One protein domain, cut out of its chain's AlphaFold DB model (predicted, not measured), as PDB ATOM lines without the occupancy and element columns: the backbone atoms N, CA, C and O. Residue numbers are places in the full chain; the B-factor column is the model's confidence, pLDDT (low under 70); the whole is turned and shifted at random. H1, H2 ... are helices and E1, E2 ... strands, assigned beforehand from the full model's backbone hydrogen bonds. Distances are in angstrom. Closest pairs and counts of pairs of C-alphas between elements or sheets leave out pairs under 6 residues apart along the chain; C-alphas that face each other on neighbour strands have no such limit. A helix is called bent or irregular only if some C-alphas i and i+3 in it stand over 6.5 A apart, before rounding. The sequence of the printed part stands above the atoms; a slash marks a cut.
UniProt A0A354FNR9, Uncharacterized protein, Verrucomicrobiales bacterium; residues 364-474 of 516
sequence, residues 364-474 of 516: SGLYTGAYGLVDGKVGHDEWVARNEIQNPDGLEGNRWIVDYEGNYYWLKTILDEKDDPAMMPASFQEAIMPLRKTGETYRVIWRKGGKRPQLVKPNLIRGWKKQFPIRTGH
ATOM      1  N   SER A 364     144.187 156.656 150.970       92.69
ATOM      2  CA  SER A 364     142.728 156.845 151.035       92.69
ATOM      3  C   SER A 364     141.990 156.105 149.915       92.69
ATOM      4  O   SER A 364     140.934 155.527 150.166       92.69
ATOM      5  N   GLY A 365     142.545 156.080 148.696       91.25
ATOM      6  CA  GLY A 365     141.945 155.371 147.562       91.25
ATOM      7  C   GLY A 365     141.867 153.854 147.764       91.25
ATOM      8  O   GLY A 365     140.865 153.237 147.396       91.25
ATOM      9  N   LEU A 366     142.874 153.252 148.408       95.00
ATOM     10  CA  LEU A 366     142.837 151.842 148.809       95.00
ATOM     11  C   LEU A 366     141.734 151.598 149.840       95.00
ATOM     12  O   LEU A 366     140.969 150.640 149.728       95.00
ATOM     13  N   TYR A 367     141.641 152.475 150.835       95.31
ATOM     14  CA  TYR A 367     140.742 152.299 151.971       95.31
ATOM     15  C   TYR A 367     139.277 152.391 151.551       95.31
ATOM     16  O   TYR A 367     138.467 151.542 151.926       95.31
ATOM     17  N   THR A 368     138.936 153.364 150.707       93.81
ATOM     18  CA  THR A 368     137.571 153.500 150.195       93.81
ATOM     19  C   THR A 368     137.253 152.495 149.093       93.81
ATOM     20  O   THR A 368     136.130 152.008 149.008       93.81
ATOM     21  N   GLY A 369     138.230 152.171 148.240       90.94
ATOM     22  CA  GLY A 369     138.028 151.305 147.079       90.94
ATOM     23  C   GLY A 369     138.081 149.812 147.399       90.94
ATOM     24  O   GLY A 369     137.142 149.078 147.098       90.94
ATOM     25  N   ALA A 370     139.183 149.344 147.991       91.38
ATOM     26  CA  ALA A 370     139.406 147.923 148.256       91.38
ATOM     27  C   ALA A 370     138.825 147.478 149.602       91.38
ATOM     28  O   ALA A 370     138.206 146.417 149.665       91.38
ATOM     29  N   TYR A 371     139.003 148.278 150.661       94.31
ATOM     30  CA  TYR A 371     138.566 147.907 152.019       94.31
ATOM     31  C   TYR A 371     137.101 148.264 152.304       94.31
ATOM     32  O   TYR A 371     136.540 147.817 153.309       94.31
ATOM     33  N   GLY A 372     136.478 149.059 151.426       90.75
ATOM     34  CA  GLY A 372     135.078 149.468 151.541       90.75
ATOM     35  C   GLY A 372     134.803 150.389 152.731       90.75
ATOM     36  O   GLY A 372     133.696 150.383 153.266       90.75
ATOM     37  N   LEU A 373     135.807 151.141 153.186       94.81
ATOM     38  CA  LEU A 373     135.632 152.128 154.244       94.81
ATOM     39  C   LEU A 373     135.006 153.408 153.696       94.81
ATOM     40  O   LEU A 373     135.218 153.799 152.551       94.81
ATOM     41  N   VAL A 374     134.263 154.095 154.552       94.50
ATOM     42  CA  VAL A 374     133.769 155.436 154.275       94.50
ATOM     43  C   VAL A 374     134.748 156.444 154.854       94.50
ATOM     44  O   VAL A 374     135.066 156.407 156.044       94.50
ATOM     45  N   ASP A 375     135.192 157.349 153.993       93.00
ATOM     46  CA  ASP A 375     135.870 158.577 154.381       93.00
ATOM     47  C   ASP A 375     134.819 159.568 154.907       93.00
ATOM     48  O   ASP A 375     134.013 160.106 154.143       93.00
ATOM     49  N   GLY A 376     134.749 159.739 156.228       91.12
ATOM     50  CA  GLY A 376     133.719 160.555 156.857       91.12
ATOM     51  C   GLY A 376     134.157 161.175 158.175       91.12
ATOM     52  O   GLY A 376     134.752 160.536 159.031       91.12
ATOM     53  N   LYS A 377     133.783 162.437 158.392       91.06
ATOM     54  CA  LYS A 377     134.111 163.150 159.630       91.06
ATOM     55  C   LYS A 377     133.184 162.729 160.769       91.06
ATOM     56  O   LYS A 377     131.999 163.087 160.776       91.06
ATOM     57  N   VAL A 378     133.721 162.022 161.760       92.69
ATOM     58  CA  VAL A 378     133.029 161.776 163.030       92.69
ATOM     59  C   VAL A 378     133.178 163.010 163.922       92.69
ATOM     60  O   VAL A 378     134.279 163.505 164.153       92.69
ATOM     61  N   GLY A 379     132.055 163.564 164.381       91.06
ATOM     62  CA  GLY A 379     132.051 164.707 165.291       91.06
ATOM     63  C   GLY A 379     132.625 164.350 166.664       91.06
ATOM     64  O   GLY A 379     132.492 163.211 167.108       91.06
ATOM     65  N   HIS A 380     133.213 165.344 167.338       90.44
ATOM     66  CA  HIS A 380     133.776 165.202 168.685       90.44
ATOM     67  C   HIS A 380     132.779 164.579 169.670       90.44
ATOM     68  O   HIS A 380     131.611 164.981 169.719       90.44
ATOM     69  N   ASP A 381     133.264 163.635 170.475       92.56
ATOM     70  CA  ASP A 381     132.514 163.004 171.556       92.56
ATOM     71  C   ASP A 381     133.365 162.936 172.833       92.56
ATOM     72  O   ASP A 381     134.439 162.341 172.862       92.56
ATOM     73  N   GLU A 382     132.852 163.530 173.910       91.62
ATOM     74  CA  GLU A 382     133.544 163.656 175.200       91.62
ATOM     75  C   GLU A 382     133.850 162.319 175.880       91.62
ATOM     76  O   GLU A 382     134.807 162.217 176.655       91.62
ATOM     77  N   TRP A 383     133.017 161.294 175.665       93.38
ATOM     78  CA  TRP A 383     133.290 159.982 176.239       93.38
ATOM     79  C   TRP A 383     134.400 159.294 175.455       93.38
ATOM     80  O   TRP A 383     135.285 158.706 176.076       93.38
ATOM     81  N   VAL A 384     134.381 159.396 174.124       92.62
ATOM     82  CA  VAL A 384     135.433 158.824 173.276       92.62
ATOM     83  C   VAL A 384     136.771 159.494 173.568       92.62
ATOM     84  O   VAL A 384     137.683 158.793 173.981       92.62
ATOM     85  N   ALA A 385     136.855 160.826 173.531       90.25
ATOM     86  CA  ALA A 385     138.101 161.567 173.778       90.25
ATOM     87  C   ALA A 385     138.745 161.288 175.155       90.25
ATOM     88  O   ALA A 385     139.937 161.497 175.357       90.25
ATOM     89  N   ARG A 386     137.960 160.824 176.137       89.94
ATOM     90  CA  ARG A 386     138.444 160.473 177.485       89.94
ATOM     91  C   ARG A 386     138.900 159.021 177.622       89.94
ATOM     92  O   ARG A 386     139.620 158.699 178.568       89.94
ATOM     93  N   ASN A 387     138.372 158.131 176.788       92.19
ATOM     94  CA  ASN A 387     138.544 156.690 176.948       92.19
ATOM     95  C   ASN A 387     139.285 156.046 175.788       92.19
ATOM     96  O   ASN A 387     139.795 154.948 175.981       92.19
ATOM     97  N   GLU A 388     139.338 156.672 174.616       91.88
ATOM     98  CA  GLU A 388     140.177 156.194 173.530       91.88
ATOM     99  C   GLU A 388     141.648 156.265 173.920       91.88
ATOM    100  O   GLU A 388     142.058 157.082 174.752       91.88
ATOM    101  N   ILE A 389     142.414 155.358 173.328       91.31
ATOM    102  CA  ILE A 389     143.843 155.542 173.203       91.31
ATOM    103  C   ILE A 389     144.146 155.890 171.755       91.31
ATOM    104  O   ILE A 389     143.768 155.157 170.838       91.31
ATOM    105  N   GLN A 390     144.792 157.031 171.550       89.19
ATOM    106  CA  GLN A 390     145.230 157.455 170.237       89.19
ATOM    107  C   GLN A 390     146.228 156.435 169.688       89.19
ATOM    108  O   GLN A 390     147.273 156.179 170.294       89.19
ATOM    109  N   ASN A 391     145.898 155.859 168.530       89.19
ATOM    110  CA  ASN A 391     146.840 155.047 167.777       89.19
ATOM    111  C   ASN A 391     147.881 155.998 167.153       89.19
ATOM    112  O   ASN A 391     147.504 156.778 166.276       89.19
ATOM    113  N   PRO A 392     149.163 155.959 167.574       89.88
ATOM    114  CA  PRO A 392     150.197 156.809 166.991       89.88
ATOM    115  C   PRO A 392     150.347 156.611 165.478       89.88
ATOM    116  O   PRO A 392     150.704 157.574 164.806       89.88
ATOM    117  N   ASP A 393     150.025 155.427 164.947       91.06
ATOM    118  CA  ASP A 393     150.136 155.021 163.539       91.06
ATOM    119  C   ASP A 393     148.872 155.270 162.709       91.06
ATOM    120  O   ASP A 393     148.900 155.258 161.470       91.06
ATOM    121  N   GLY A 394     147.759 155.570 163.379       83.00
ATOM    122  CA  GLY A 394     146.492 155.947 162.770       83.00
ATOM    123  C   GLY A 394     146.328 157.462 162.668       83.00
ATOM    124  O   GLY A 394     145.833 158.101 163.595       83.00
ATOM    125  N   LEU A 395     146.706 158.046 161.527       70.62
ATOM    126  CA  LEU A 395     146.473 159.470 161.264       70.62
ATOM    127  C   LEU A 395     144.982 159.770 161.109       70.62
ATOM    128  O   LEU A 395     144.249 158.997 160.502       70.62
ATOM    129  N   GLU A 396     144.550 160.943 161.579       71.31
ATOM    130  CA  GLU A 396     143.170 161.416 161.408       71.31
ATOM    131  C   GLU A 396     142.129 160.398 161.921       71.31
ATOM    132  O   GLU A 396     141.120 160.137 161.269       71.31
ATOM    133  N   GLY A 397     142.345 159.829 163.117       65.94
ATOM    134  CA  GLY A 397     141.548 158.724 163.680       65.94
ATOM    135  C   GLY A 397     140.024 158.940 163.786       65.94
ATOM    136  O   GLY A 397     139.290 158.014 164.133       65.94
ATOM    137  N   ASN A 398     139.522 160.135 163.466       73.44
ATOM    138  CA  ASN A 398     138.101 160.485 163.383       73.44
ATOM    139  C   ASN A 398     137.519 160.415 161.959       73.44
ATOM    140  O   ASN A 398     136.419 160.925 161.736       73.44
ATOM    141  N   ARG A 399     138.242 159.810 161.006       87.62
ATOM    142  CA  ARG A 399     137.901 159.802 159.575       87.62
ATOM    143  C   ARG A 399     137.346 158.480 159.039       87.62
ATOM    144  O   ARG A 399     136.478 158.487 158.172       87.62
ATOM    145  N   TRP A 400     137.843 157.338 159.512       94.00
ATOM    146  CA  TRP A 400     137.547 156.048 158.877       94.00
ATOM    147  C   TRP A 400     136.356 155.340 159.516       94.00
ATOM    148  O   TRP A 400     136.345 155.051 160.714       94.00
ATOM    149  N   ILE A 401     135.349 155.048 158.693       95.62
ATOM    150  CA  ILE A 401     134.077 154.463 159.119       95.62
ATOM    151  C   ILE A 401     133.847 153.151 158.378       95.62
ATOM    152  O   ILE A 401     133.974 153.078 157.158       95.62
ATOM    153  N   VAL A 402     133.453 152.113 159.109       95.56
ATOM    154  CA  VAL A 402     133.034 150.838 158.522       95.56
ATOM    155  C   VAL A 402     131.576 150.950 158.088       95.56
ATOM    156  O   VAL A 402     130.704 151.172 158.931       95.56
ATOM    157  N   ASP A 403     131.306 150.775 156.794       93.75
ATOM    158  CA  ASP A 403     129.958 150.543 156.266       93.75
ATOM    159  C   ASP A 403     129.725 149.035 156.142       93.75
ATOM    160  O   ASP A 403     130.424 148.331 155.410       93.75
ATOM    161  N   TYR A 404     128.772 148.517 156.913       94.38
ATOM    162  CA  TYR A 404     128.451 147.098 156.920       94.38
ATOM    163  C   TYR A 404     126.944 146.879 157.047       94.38
ATOM    164  O   TYR A 404     126.315 147.308 158.017       94.38
ATOM    165  N   GLU A 405     126.367 146.192 156.054       91.69
ATOM    166  CA  GLU A 405     124.930 145.890 155.967       91.69
ATOM    167  C   GLU A 405     124.046 147.152 156.103       91.69
ATOM    168  O   GLU A 405     123.017 147.141 156.778       91.69
ATOM    169  N   GLY A 406     124.472 148.268 155.493       90.56
ATOM    170  CA  GLY A 406     123.749 149.547 155.509       90.56
ATOM    171  C   GLY A 406     123.832 150.313 156.833       90.56
ATOM    172  O   GLY A 406     123.071 151.257 157.045       90.56
ATOM    173  N   ASN A 407     124.727 149.905 157.736       95.38
ATOM    174  CA  ASN A 407     124.968 150.553 159.020       95.38
ATOM    175  C   ASN A 407     126.413 151.047 159.111       95.38
ATOM    176  O   ASN A 407     127.335 150.406 158.612       95.38
ATOM    177  N   TYR A 408     126.606 152.157 159.822       96.94
ATOM    178  CA  TYR A 408     127.913 152.780 160.002       96.94
ATOM    179  C   TYR A 408     128.476 152.482 161.387       96.94
ATOM    180  O   TYR A 408     127.787 152.672 162.393       96.94
ATOM    181  N   TYR A 409     129.737 152.070 161.445       96.56
ATOM    182  CA  TYR A 409     130.427 151.743 162.685       96.56
ATOM    183  C   TYR A 409     131.777 152.436 162.768       96.56
ATOM    184  O   TYR A 409     132.506 152.551 161.786       96.56
ATOM    185  N   TRP A 410     132.118 152.847 163.980       95.25
ATOM    186  CA  TRP A 410     133.425 153.372 164.320       95.25
ATOM    187  C   TRP A 410     134.145 152.385 165.223       95.25
ATOM    188  O   TRP A 410     133.611 151.995 166.267       95.25
ATOM    189  N   LEU A 411     135.325 151.953 164.790       94.00
ATOM    190  CA  LEU A 411     136.172 151.024 165.523       94.00
ATOM    191  C   LEU A 411     137.257 151.840 166.215       94.00
ATOM    192  O   LEU A 411     137.908 152.666 165.583       94.00
ATOM    193  N   LYS A 412     137.420 151.627 167.518       92.81
ATOM    194  CA  LYS A 412     138.434 152.298 168.332       92.81
ATOM    195  C   LYS A 412     139.019 151.338 169.346       92.81
ATOM    196  O   LYS A 412     138.314 150.465 169.856       92.81
ATOM    197  N   THR A 413     140.271 151.571 169.706       93.00
ATOM    198  CA  THR A 413     140.863 151.003 170.914       93.00
ATOM    199  C   THR A 413     140.596 151.959 172.080       93.00
ATOM    200  O   THR A 413     140.859 153.157 171.987       93.00
ATOM    201  N   ILE A 414     140.020 151.449 173.170       94.12
ATOM    202  CA  ILE A 414     139.717 152.208 174.391       94.12
ATOM    203  C   ILE A 414     140.400 151.582 175.611       94.12
ATOM    204  O   ILE A 414     140.767 150.408 175.598       94.12
ATOM    205  N   LEU A 415     140.525 152.354 176.686       94.88
ATOM    206  CA  LEU A 415     141.040 151.924 177.984       94.88
ATOM    207  C   LEU A 415     139.889 151.490 178.905       94.88
ATOM    208  O   LEU A 415     138.967 152.281 179.137       94.88
ATOM    209  N   ASP A 416     139.963 150.280 179.478       92.06
ATOM    210  CA  ASP A 416     138.966 149.755 180.428       92.06
ATOM    211  C   ASP A 416     138.696 150.785 181.530       92.06
ATOM    212  O   ASP A 416     139.596 151.178 182.266       92.06
ATOM    213  N   GLU A 417     137.448 151.242 181.648       87.94
ATOM    214  CA  GLU A 417     137.015 152.251 182.623       87.94
ATOM    215  C   GLU A 417     137.312 151.855 184.084       87.94
ATOM    216  O   GLU A 417     137.313 152.721 184.960       87.94
ATOM    217  N   LYS A 418     137.536 150.563 184.365       89.12
ATOM    218  CA  LYS A 418     137.837 150.048 185.709       89.12
ATOM    219  C   LYS A 418     139.295 150.233 186.131       89.12
ATOM    220  O   LYS A 418     139.562 150.188 187.331       89.12
ATOM    221  N   ASP A 419     140.199 150.470 185.185       87.00
ATOM    222  CA  ASP A 419     141.630 150.592 185.455       87.00
ATOM    223  C   ASP A 419     142.031 152.070 185.657       87.00
ATOM    224  O   ASP A 419     141.894 152.908 184.754       87.00
ATOM    225  N   ASP A 420     142.525 152.398 186.859       85.56
ATOM    226  CA  ASP A 420     143.098 153.705 187.244       85.56
ATOM    227  C   ASP A 420     144.315 153.473 188.178       85.56
ATOM    228  O   ASP A 420     144.124 153.201 189.366       85.56
ATOM    229  N   PRO A 421     145.565 153.563 187.681       88.06
ATOM    230  CA  PRO A 421     145.931 153.943 186.316       88.06
ATOM    231  C   PRO A 421     145.600 152.843 185.297       88.06
ATOM    232  O   PRO A 421     145.655 151.654 185.607       88.06
ATOM    233  N   ALA A 422     145.295 153.253 184.067       90.50
ATOM    234  CA  ALA A 422     145.260 152.337 182.931       90.50
ATOM    235  C   ALA A 422     146.687 151.902 182.557       90.50
ATOM    236  O   ALA A 422     147.633 152.659 182.772       90.50
ATOM    237  N   MET A 423     146.841 150.703 181.986       91.12
ATOM    238  CA  MET A 423     148.135 150.122 181.611       91.12
ATOM    239  C   MET A 423     148.075 149.518 180.204       91.12
ATOM    240  O   MET A 423     147.228 148.676 179.927       91.12
ATOM    241  N   MET A 424     148.986 149.893 179.307       91.50
ATOM    242  CA  MET A 424     149.078 149.293 177.969       91.50
ATOM    243  C   MET A 424     149.931 148.009 177.983       91.50
ATOM    244  O   MET A 424     150.963 147.990 178.654       91.50
ATOM    245  N   PRO A 425     149.562 146.937 177.247       90.31
ATOM    246  CA  PRO A 425     148.275 146.700 176.573       90.31
ATOM    247  C   PRO A 425     147.169 146.156 177.490       90.31
ATOM    248  O   PRO A 425     146.063 145.918 177.017       90.31
ATOM    249  N   ALA A 426     147.447 145.895 178.771       92.12
ATOM    250  CA  ALA A 426     146.544 145.154 179.661       92.12
ATOM    251  C   ALA A 426     145.121 145.742 179.767       92.12
ATOM    252  O   ALA A 426     144.159 144.988 179.881       92.12
ATOM    253  N   SER A 427     144.987 147.065 179.684       93.94
ATOM    254  CA  SER A 427     143.721 147.799 179.760       93.94
ATOM    255  C   SER A 427     143.046 148.010 178.401       93.94
ATOM    256  O   SER A 427     142.018 148.683 178.344       93.94
ATOM    257  N   PHE A 428     143.599 147.502 177.295       93.75
ATOM    258  CA  PHE A 428     143.035 147.727 175.963       93.75
ATOM    259  C   PHE A 428     141.748 146.938 175.753       93.75
ATOM    260  O   PHE A 428     141.672 145.737 176.014       93.75
ATOM    261  N   GLN A 429     140.747 147.613 175.201       92.75
ATOM    262  CA  GLN A 429     139.506 147.008 174.753       92.75
ATOM    263  C   GLN A 429     139.141 147.527 173.372       92.75
ATOM    264  O   GLN A 429     139.237 148.717 173.085       92.75
ATOM    265  N   GLU A 430     138.658 146.628 172.525       92.06
ATOM    266  CA  GLU A 430     138.056 147.027 171.265       92.06
ATOM    267  C   GLU A 430     136.645 147.577 171.509       92.06
ATOM    268  O   GLU A 430     135.775 146.901 172.069       92.06
ATOM    269  N   ALA A 431     136.406 148.799 171.045       93.88
ATOM    270  CA  ALA A 431     135.110 149.450 171.037       93.88
ATOM    271  C   ALA A 431     134.572 149.539 169.611       93.88
ATOM    272  O   ALA A 431     135.226 150.060 168.711       93.88
ATOM    273  N   ILE A 432     133.337 149.073 169.423       96.12
ATOM    274  CA  ILE A 432     132.605 149.227 168.166       96.12
ATOM    275  C   ILE A 432     131.375 150.068 168.466       96.12
ATOM    276  O   ILE A 432     130.478 149.642 169.202       96.12
ATOM    277  N   MET A 433     131.358 151.274 167.915       96.56
ATOM    278  CA  MET A 433     130.335 152.282 168.161       96.56
ATOM    279  C   MET A 433     129.490 152.469 166.901       96.56
ATOM    280  O   MET A 433     130.032 152.854 165.867       96.56
ATOM    281  N   PRO A 434     128.173 152.219 166.943       97.38
ATOM    282  CA  PRO A 434     127.311 152.540 165.822       97.38
ATOM    283  C   PRO A 434     127.198 154.061 165.672       97.38
ATOM    284  O   PRO A 434     127.119 154.807 166.657       97.38
ATOM    285  N   LEU A 435     127.187 154.511 164.424       97.38
ATOM    286  CA  LEU A 435     127.140 155.912 164.037       97.38
ATOM    287  C   LEU A 435     125.812 156.242 163.360       97.38
ATOM    288  O   LEU A 435     125.237 155.442 162.624       97.38
ATOM    289  N   ARG A 436     125.359 157.480 163.551       96.25
ATOM    290  CA  ARG A 436     124.274 158.082 162.778       96.25
ATOM    291  C   ARG A 436     124.828 159.184 161.886       96.25
ATOM    292  O   ARG A 436     125.421 160.145 162.384       96.25
ATOM    293  N   LYS A 437     124.567 159.084 160.583       95.50
ATOM    294  CA  LYS A 437     124.868 160.147 159.619       95.50
ATOM    295  C   LYS A 437     123.935 161.344 159.841       95.50
ATOM    296  O   LYS A 437     122.724 161.177 159.968       95.50
ATOM    297  N   THR A 438     124.506 162.541 159.935       91.81
ATOM    298  CA  THR A 438     123.821 163.825 160.144       91.81
ATOM    299  C   THR A 438     124.408 164.849 159.168       91.81
ATOM    300  O   THR A 438     125.447 165.456 159.441       91.81
ATOM    301  N   GLY A 439     123.766 165.012 158.007       89.25
ATOM    302  CA  GLY A 439     124.338 165.770 156.890       89.25
ATOM    303  C   GLY A 439     125.623 165.106 156.385       89.25
ATOM    304  O   GLY A 439     125.630 163.910 156.088       89.25
ATOM    305  N   GLU A 440     126.711 165.872 156.345       89.00
ATOM    306  CA  GLU A 440     128.051 165.413 155.945       89.00
ATOM    307  C   GLU A 440     128.871 164.814 157.102       89.00
ATOM    308  O   GLU A 440     129.978 164.327 156.897       89.00
ATOM    309  N   THR A 441     128.340 164.831 158.329       93.81
ATOM    310  CA  THR A 441     129.058 164.362 159.526       93.81
ATOM    311  C   THR A 441     128.431 163.109 160.118       93.81
ATOM    312  O   THR A 441     127.247 162.827 159.921       93.81
ATOM    313  N   TYR A 442     129.209 162.370 160.900       96.06
ATOM    314  CA  TYR A 442     128.752 161.204 161.647       96.06
ATOM    315  C   TYR A 442     128.803 161.485 163.145       96.06
ATOM    316  O   TYR A 442     129.670 162.210 163.627       96.06
ATOM    317  N   ARG A 443     127.857 160.929 163.904       95.38
ATOM    318  CA  ARG A 443     127.833 161.043 165.368       95.38
ATOM    319  C   ARG A 443     127.615 159.688 166.008       95.38
ATOM    320  O   ARG A 443     126.784 158.915 165.528       95.38
ATOM    321  N   VAL A 444     128.315 159.428 167.107       95.75
ATOM    322  CA  VAL A 444     128.127 158.203 167.890       95.75
ATOM    323  C   VAL A 444     126.713 158.131 168.463       95.75
ATOM    324  O   VAL A 444     126.132 159.131 168.898       95.75
ATOM    325  N   ILE A 445     126.133 156.935 168.449       96.31
ATOM    326  CA  ILE A 445     124.817 156.688 169.034       96.31
ATOM    327  C   ILE A 445     124.989 156.393 170.526       96.31
ATOM    328  O   ILE A 445     125.687 155.463 170.924       96.31
ATOM    329  N   TRP A 446     124.322 157.183 171.366       95.31
ATOM    330  CA  TRP A 446     124.367 157.045 172.821       95.31
ATOM    331  C   TRP A 446     123.357 156.022 173.342       95.31
ATOM    332  O   TRP A 446     122.256 155.878 172.806       95.31
ATOM    333  N   ARG A 447     123.696 155.336 174.444       93.31
ATOM    334  CA  ARG A 447     122.718 154.490 175.150       93.31
ATOM    335  C   ARG A 447     121.567 155.356 175.667       93.31
ATOM    336  O   ARG A 447     121.798 156.419 176.241       93.31
ATOM    337  N   LYS A 448     120.326 154.878 175.533       87.31
ATOM    338  CA  LYS A 448     119.134 155.583 176.032       87.31
ATOM    339  C   LYS A 448     119.259 155.849 177.541       87.31
ATOM    340  O   LYS A 448     119.373 154.906 178.318       87.31
ATOM    341  N   GLY A 449     119.262 157.126 177.937       84.38
ATOM    342  CA  GLY A 449     119.445 157.561 179.331       84.38
ATOM    343  C   GLY A 449     120.842 157.304 179.919       84.38
ATOM    344  O   GLY A 449     121.013 157.378 181.132       84.38
ATOM    345  N   GLY A 450     121.828 156.948 179.089       81.62
ATOM    346  CA  GLY A 450     123.165 156.549 179.524       81.62
ATOM    347  C   GLY A 450     124.195 157.681 179.540       81.62
ATOM    348  O   GLY A 450     124.002 158.733 178.941       81.62
ATOM    349  N   LYS A 451     125.331 157.416 180.201       87.06
ATOM    350  CA  LYS A 451     126.520 158.291 180.266       87.06
ATOM    351  C   LYS A 451     127.668 157.845 179.341       87.06
ATOM    352  O   LYS A 451     128.785 158.325 179.500       87.06
ATOM    353  N   ARG A 452     127.401 156.927 178.404       92.19
ATOM    354  CA  ARG A 452     128.379 156.465 177.408       92.19
ATOM    355  C   ARG A 452     127.729 156.030 176.086       92.19
ATOM    356  O   ARG A 452     126.531 155.697 176.097       92.19
ATOM    357  N   PRO A 453     128.503 155.952 174.987       94.44
ATOM    358  CA  PRO A 453     128.063 155.408 173.711       94.44
ATOM    359  C   PRO A 453     127.504 153.986 173.811       94.44
ATOM    360  O   PRO A 453     127.808 153.195 174.716       94.44
ATOM    361  N   GLN A 454     126.646 153.644 172.857       95.00
ATOM    362  CA  GLN A 454     126.294 152.259 172.604       95.00
ATOM    363  C   GLN A 454     127.537 151.536 172.080       95.00
ATOM    364  O   GLN A 454     128.162 151.982 171.129       95.00
ATOM    365  N   LEU A 455     127.872 150.407 172.703       94.81
ATOM    366  CA  LEU A 455     128.929 149.517 172.233       94.81
ATOM    367  C   LEU A 455     128.268 148.232 171.753       94.81
ATOM    368  O   LEU A 455     127.444 147.659 172.478       94.81
ATOM    369  N   VAL A 456     128.602 147.802 170.542       95.12
ATOM    370  CA  VAL A 456     128.109 146.550 169.957       95.12
ATOM    371  C   VAL A 456     129.182 145.467 170.027       95.12
ATOM    372  O   VAL A 456     130.370 145.748 170.158       95.12
ATOM    373  N   LYS A 457     128.761 144.200 169.988       93.44
ATOM    374  CA  LYS A 457     129.696 143.070 170.042       93.44
ATOM    375  C   LYS A 457     130.475 142.957 168.720       93.44
ATOM    376  O   LYS A 457     129.847 143.103 167.671       93.44
ATOM    377  N   PRO A 458     131.757 142.542 168.740       88.69
ATOM    378  CA  PRO A 458     132.553 142.300 167.527       88.69
ATOM    379  C   PRO A 458     131.918 141.365 166.504       88.69
ATOM    380  O   PRO A 458     132.127 141.521 165.303       88.69
ATOM    381  N   ASN A 459     131.073 140.437 166.961       90.94
ATOM    382  CA  ASN A 459     130.336 139.540 166.078       90.94
ATOM    383  C   ASN A 459     129.411 140.260 165.084       90.94
ATOM    384  O   ASN A 459     129.123 139.675 164.045       90.94
ATOM    385  N   LEU A 460     128.967 141.490 165.375       93.25
ATOM    386  CA  LEU A 460     128.062 142.242 164.501       93.25
ATOM    387  C   LEU A 460     128.717 142.618 163.163       93.25
ATOM    388  O   LEU A 460     128.045 142.626 162.145       93.25
ATOM    389  N   ILE A 461     130.029 142.862 163.160       93.12
ATOM    390  CA  ILE A 461     130.810 143.214 161.961       93.12
ATOM    391  C   ILE A 461     131.785 142.095 161.566       93.12
ATOM    392  O   ILE A 461     132.793 142.324 160.896       93.12
ATOM    393  N   ARG A 462     131.518 140.854 161.998       93.56
ATOM    394  CA  ARG A 462     132.412 139.708 161.761       93.56
ATOM    395  C   ARG A 462     132.624 139.437 160.274       93.56
ATOM    396  O   ARG A 462     133.709 138.995 159.910       93.56
ATOM    397  N   GLY A 463     131.604 139.665 159.444       92.56
ATOM    398  CA  GLY A 463     131.702 139.514 157.992       92.56
ATOM    399  C   GLY A 463     132.730 140.464 157.386       92.56
ATOM    400  O   GLY A 463     133.559 140.018 156.603       92.56
ATOM    401  N   TRP A 464     132.740 141.729 157.819       93.50
ATOM    402  CA  TRP A 464     133.746 142.711 157.410       93.50
ATOM    403  C   TRP A 464     135.151 142.323 157.883       93.50
ATOM    404  O   TRP A 464     136.052 142.187 157.063       93.50
ATOM    405  N   LYS A 465     135.334 142.019 159.177       93.75
ATOM    406  CA  LYS A 465     136.662 141.652 159.709       93.75
ATOM    407  C   LYS A 465     137.269 140.419 159.042       93.75
ATOM    408  O   LYS A 465     138.464 140.377 158.801       93.75
ATOM    409  N   LYS A 466     136.447 139.414 158.724       94.31
ATOM    410  CA  LYS A 466     136.896 138.177 158.065       94.31
ATOM    411  C   LYS A 466     137.440 138.379 156.653       94.31
ATOM    412  O   LYS A 466     138.016 137.436 156.124       94.31
ATOM    413  N   GLN A 467     137.227 139.545 156.045       94.31
ATOM    414  CA  GLN A 467     137.838 139.869 154.760       94.31
ATOM    415  C   GLN A 467     139.349 140.060 154.887       94.31
ATOM    416  O   GLN A 467     140.041 139.929 153.892       94.31
ATOM    417  N   PHE A 468     139.854 140.358 156.087       95.94
ATOM    418  CA  PHE A 468     141.271 140.576 156.334       95.94
ATOM    419  C   PHE A 468     141.856 139.366 157.076       95.94
ATOM    420  O   PHE A 468     141.366 139.022 158.157       95.94
ATOM    421  N   PRO A 469     142.918 138.716 156.568       95.19
ATOM    422  CA  PRO A 469     143.572 137.586 157.234       95.19
ATOM    423  C   PRO A 469     144.468 138.014 158.414       95.19
ATOM    424  O   PRO A 469     145.523 137.430 158.655       95.19
ATOM    425  N   ILE A 470     144.037 139.014 159.187       94.12
ATOM    426  CA  ILE A 470     144.737 139.544 160.363       94.12
ATOM    427  C   ILE A 470     143.882 139.342 161.617       94.12
ATOM    428  O   ILE A 470     142.670 139.131 161.556       94.12
ATOM    429  N   ARG A 471     144.512 139.369 162.793       88.00
ATOM    430  CA  ARG A 471     143.809 139.202 164.082       88.00
ATOM    431  C   ARG A 471     143.674 140.507 164.866       88.00
ATOM    432  O   ARG A 471     142.758 140.626 165.675       88.00
ATOM    433  N   THR A 472     144.556 141.464 164.616       87.00
ATOM    434  CA  THR A 472     144.693 142.754 165.309       87.00
ATOM    435  C   THR A 472     144.822 143.882 164.282       87.00
ATOM    436  O   THR A 472     144.964 143.590 163.098       87.00
ATOM    437  N   GLY A 473     144.720 145.146 164.712       87.50
ATOM    438  CA  GLY A 473     144.871 146.310 163.824       87.50
ATOM    439  C   GLY A 473     143.642 146.655 162.979       87.50
ATOM    440  O   GLY A 473     143.751 147.331 161.966       87.50
ATOM    441  N   HIS A 474     142.453 146.173 163.349       91.88
ATOM    442  CA  HIS A 474     141.217 146.493 162.616       91.88
ATOM    443  C   HIS A 474     140.672 147.895 162.930       91.88
ATOM    444  O   HIS A 474     139.706 148.329 162.306       91.88
TER     445      HIS A 474
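AT A GLANCE: This is residues 364 to 474 of the 516 residues of an uncharacterized protein of Verrucomicrobiales bacterium (UniProt A0A354FNR9). A strongly twisted antiparallel sheet of five strands is curled like part of a barrel, with the long hairpin of E3 and E4 in its middle and short E1 and E5 at its edges. Three short helices pack on it: H1 at E1, H2 beside E3, and H3 by E2 and E4. The printed part has 111 residues, under half of them in named elements, in the order H1 E1 H2 E2 E3 E4 E5 H3; the class is mixed. It is compact, with a radius of gyration of the C-alphas of 14.0 A and spans of 41 by 33 by 26 A.

IN THESE COORDINATES: The sheet's order is E1, residues 373 to 375; E2, 400 to 404, 12.9 A; E3, 407 to 415, 24.9 A; E4, 428 to 438, 29.6 A; and E5, 441 to 444, 10.4 A. H1 is residues 364 to 369, H2 382 to 387 and H3 458 to 465. C-alpha 364 is at (142.728, 156.845, 151.035) and C-alpha 465 at (136.662, 141.652, 159.709).

HOW THE PARTS SIT: E2 to E5 form a meander, each strand the antiparallel neighbour of the one before. N 412 and O 431 of E3 and E4 are 2.9 A apart, N 402 and O 409 of E2 and E3 2.9 A, N 436 and O 443 of E4 and E5 2.8 A, and N 374 and O 401 of E1 and E2 2.8 A. Residues 377 to 378 pair parallel with 441 to 442 of E5. H1 and H3 with the sheet make two layers, helices on one face of a sheet. The closest C-alphas of H1 and E1, Tyr 367 and Leu 373, are 5.6 A apart. H2 stands at the sheet's level, height 2.0 A; C-alphas Asn 387 and Ile 414 of E3 are its closest, 5.3 A. H3 has a height over the sheet of 8.4 A and lies, only just, over none of its strands, with 2 of its C-alphas on each of E2, E3 and E4; C-alphas Tyr 404 of E2 and Ile 461 are closest, 6.8 A. H3 is irregular, C-alphas 460 and 463 being 7.9 A apart. Every O i to N i+4 pair is within hydrogen-bond range in H1 and H2, but 2 of 4 in H3.

THE WHOLE: The farthest C-alphas, Gly 369 and Asp 420, are 40.6 A apart. The printed part has no cut. The links H2 to E2, E3 to E4 and E5 to H3 are long. The mean pLDDT of the printed part is 91.5; only Gly 397 is under 70.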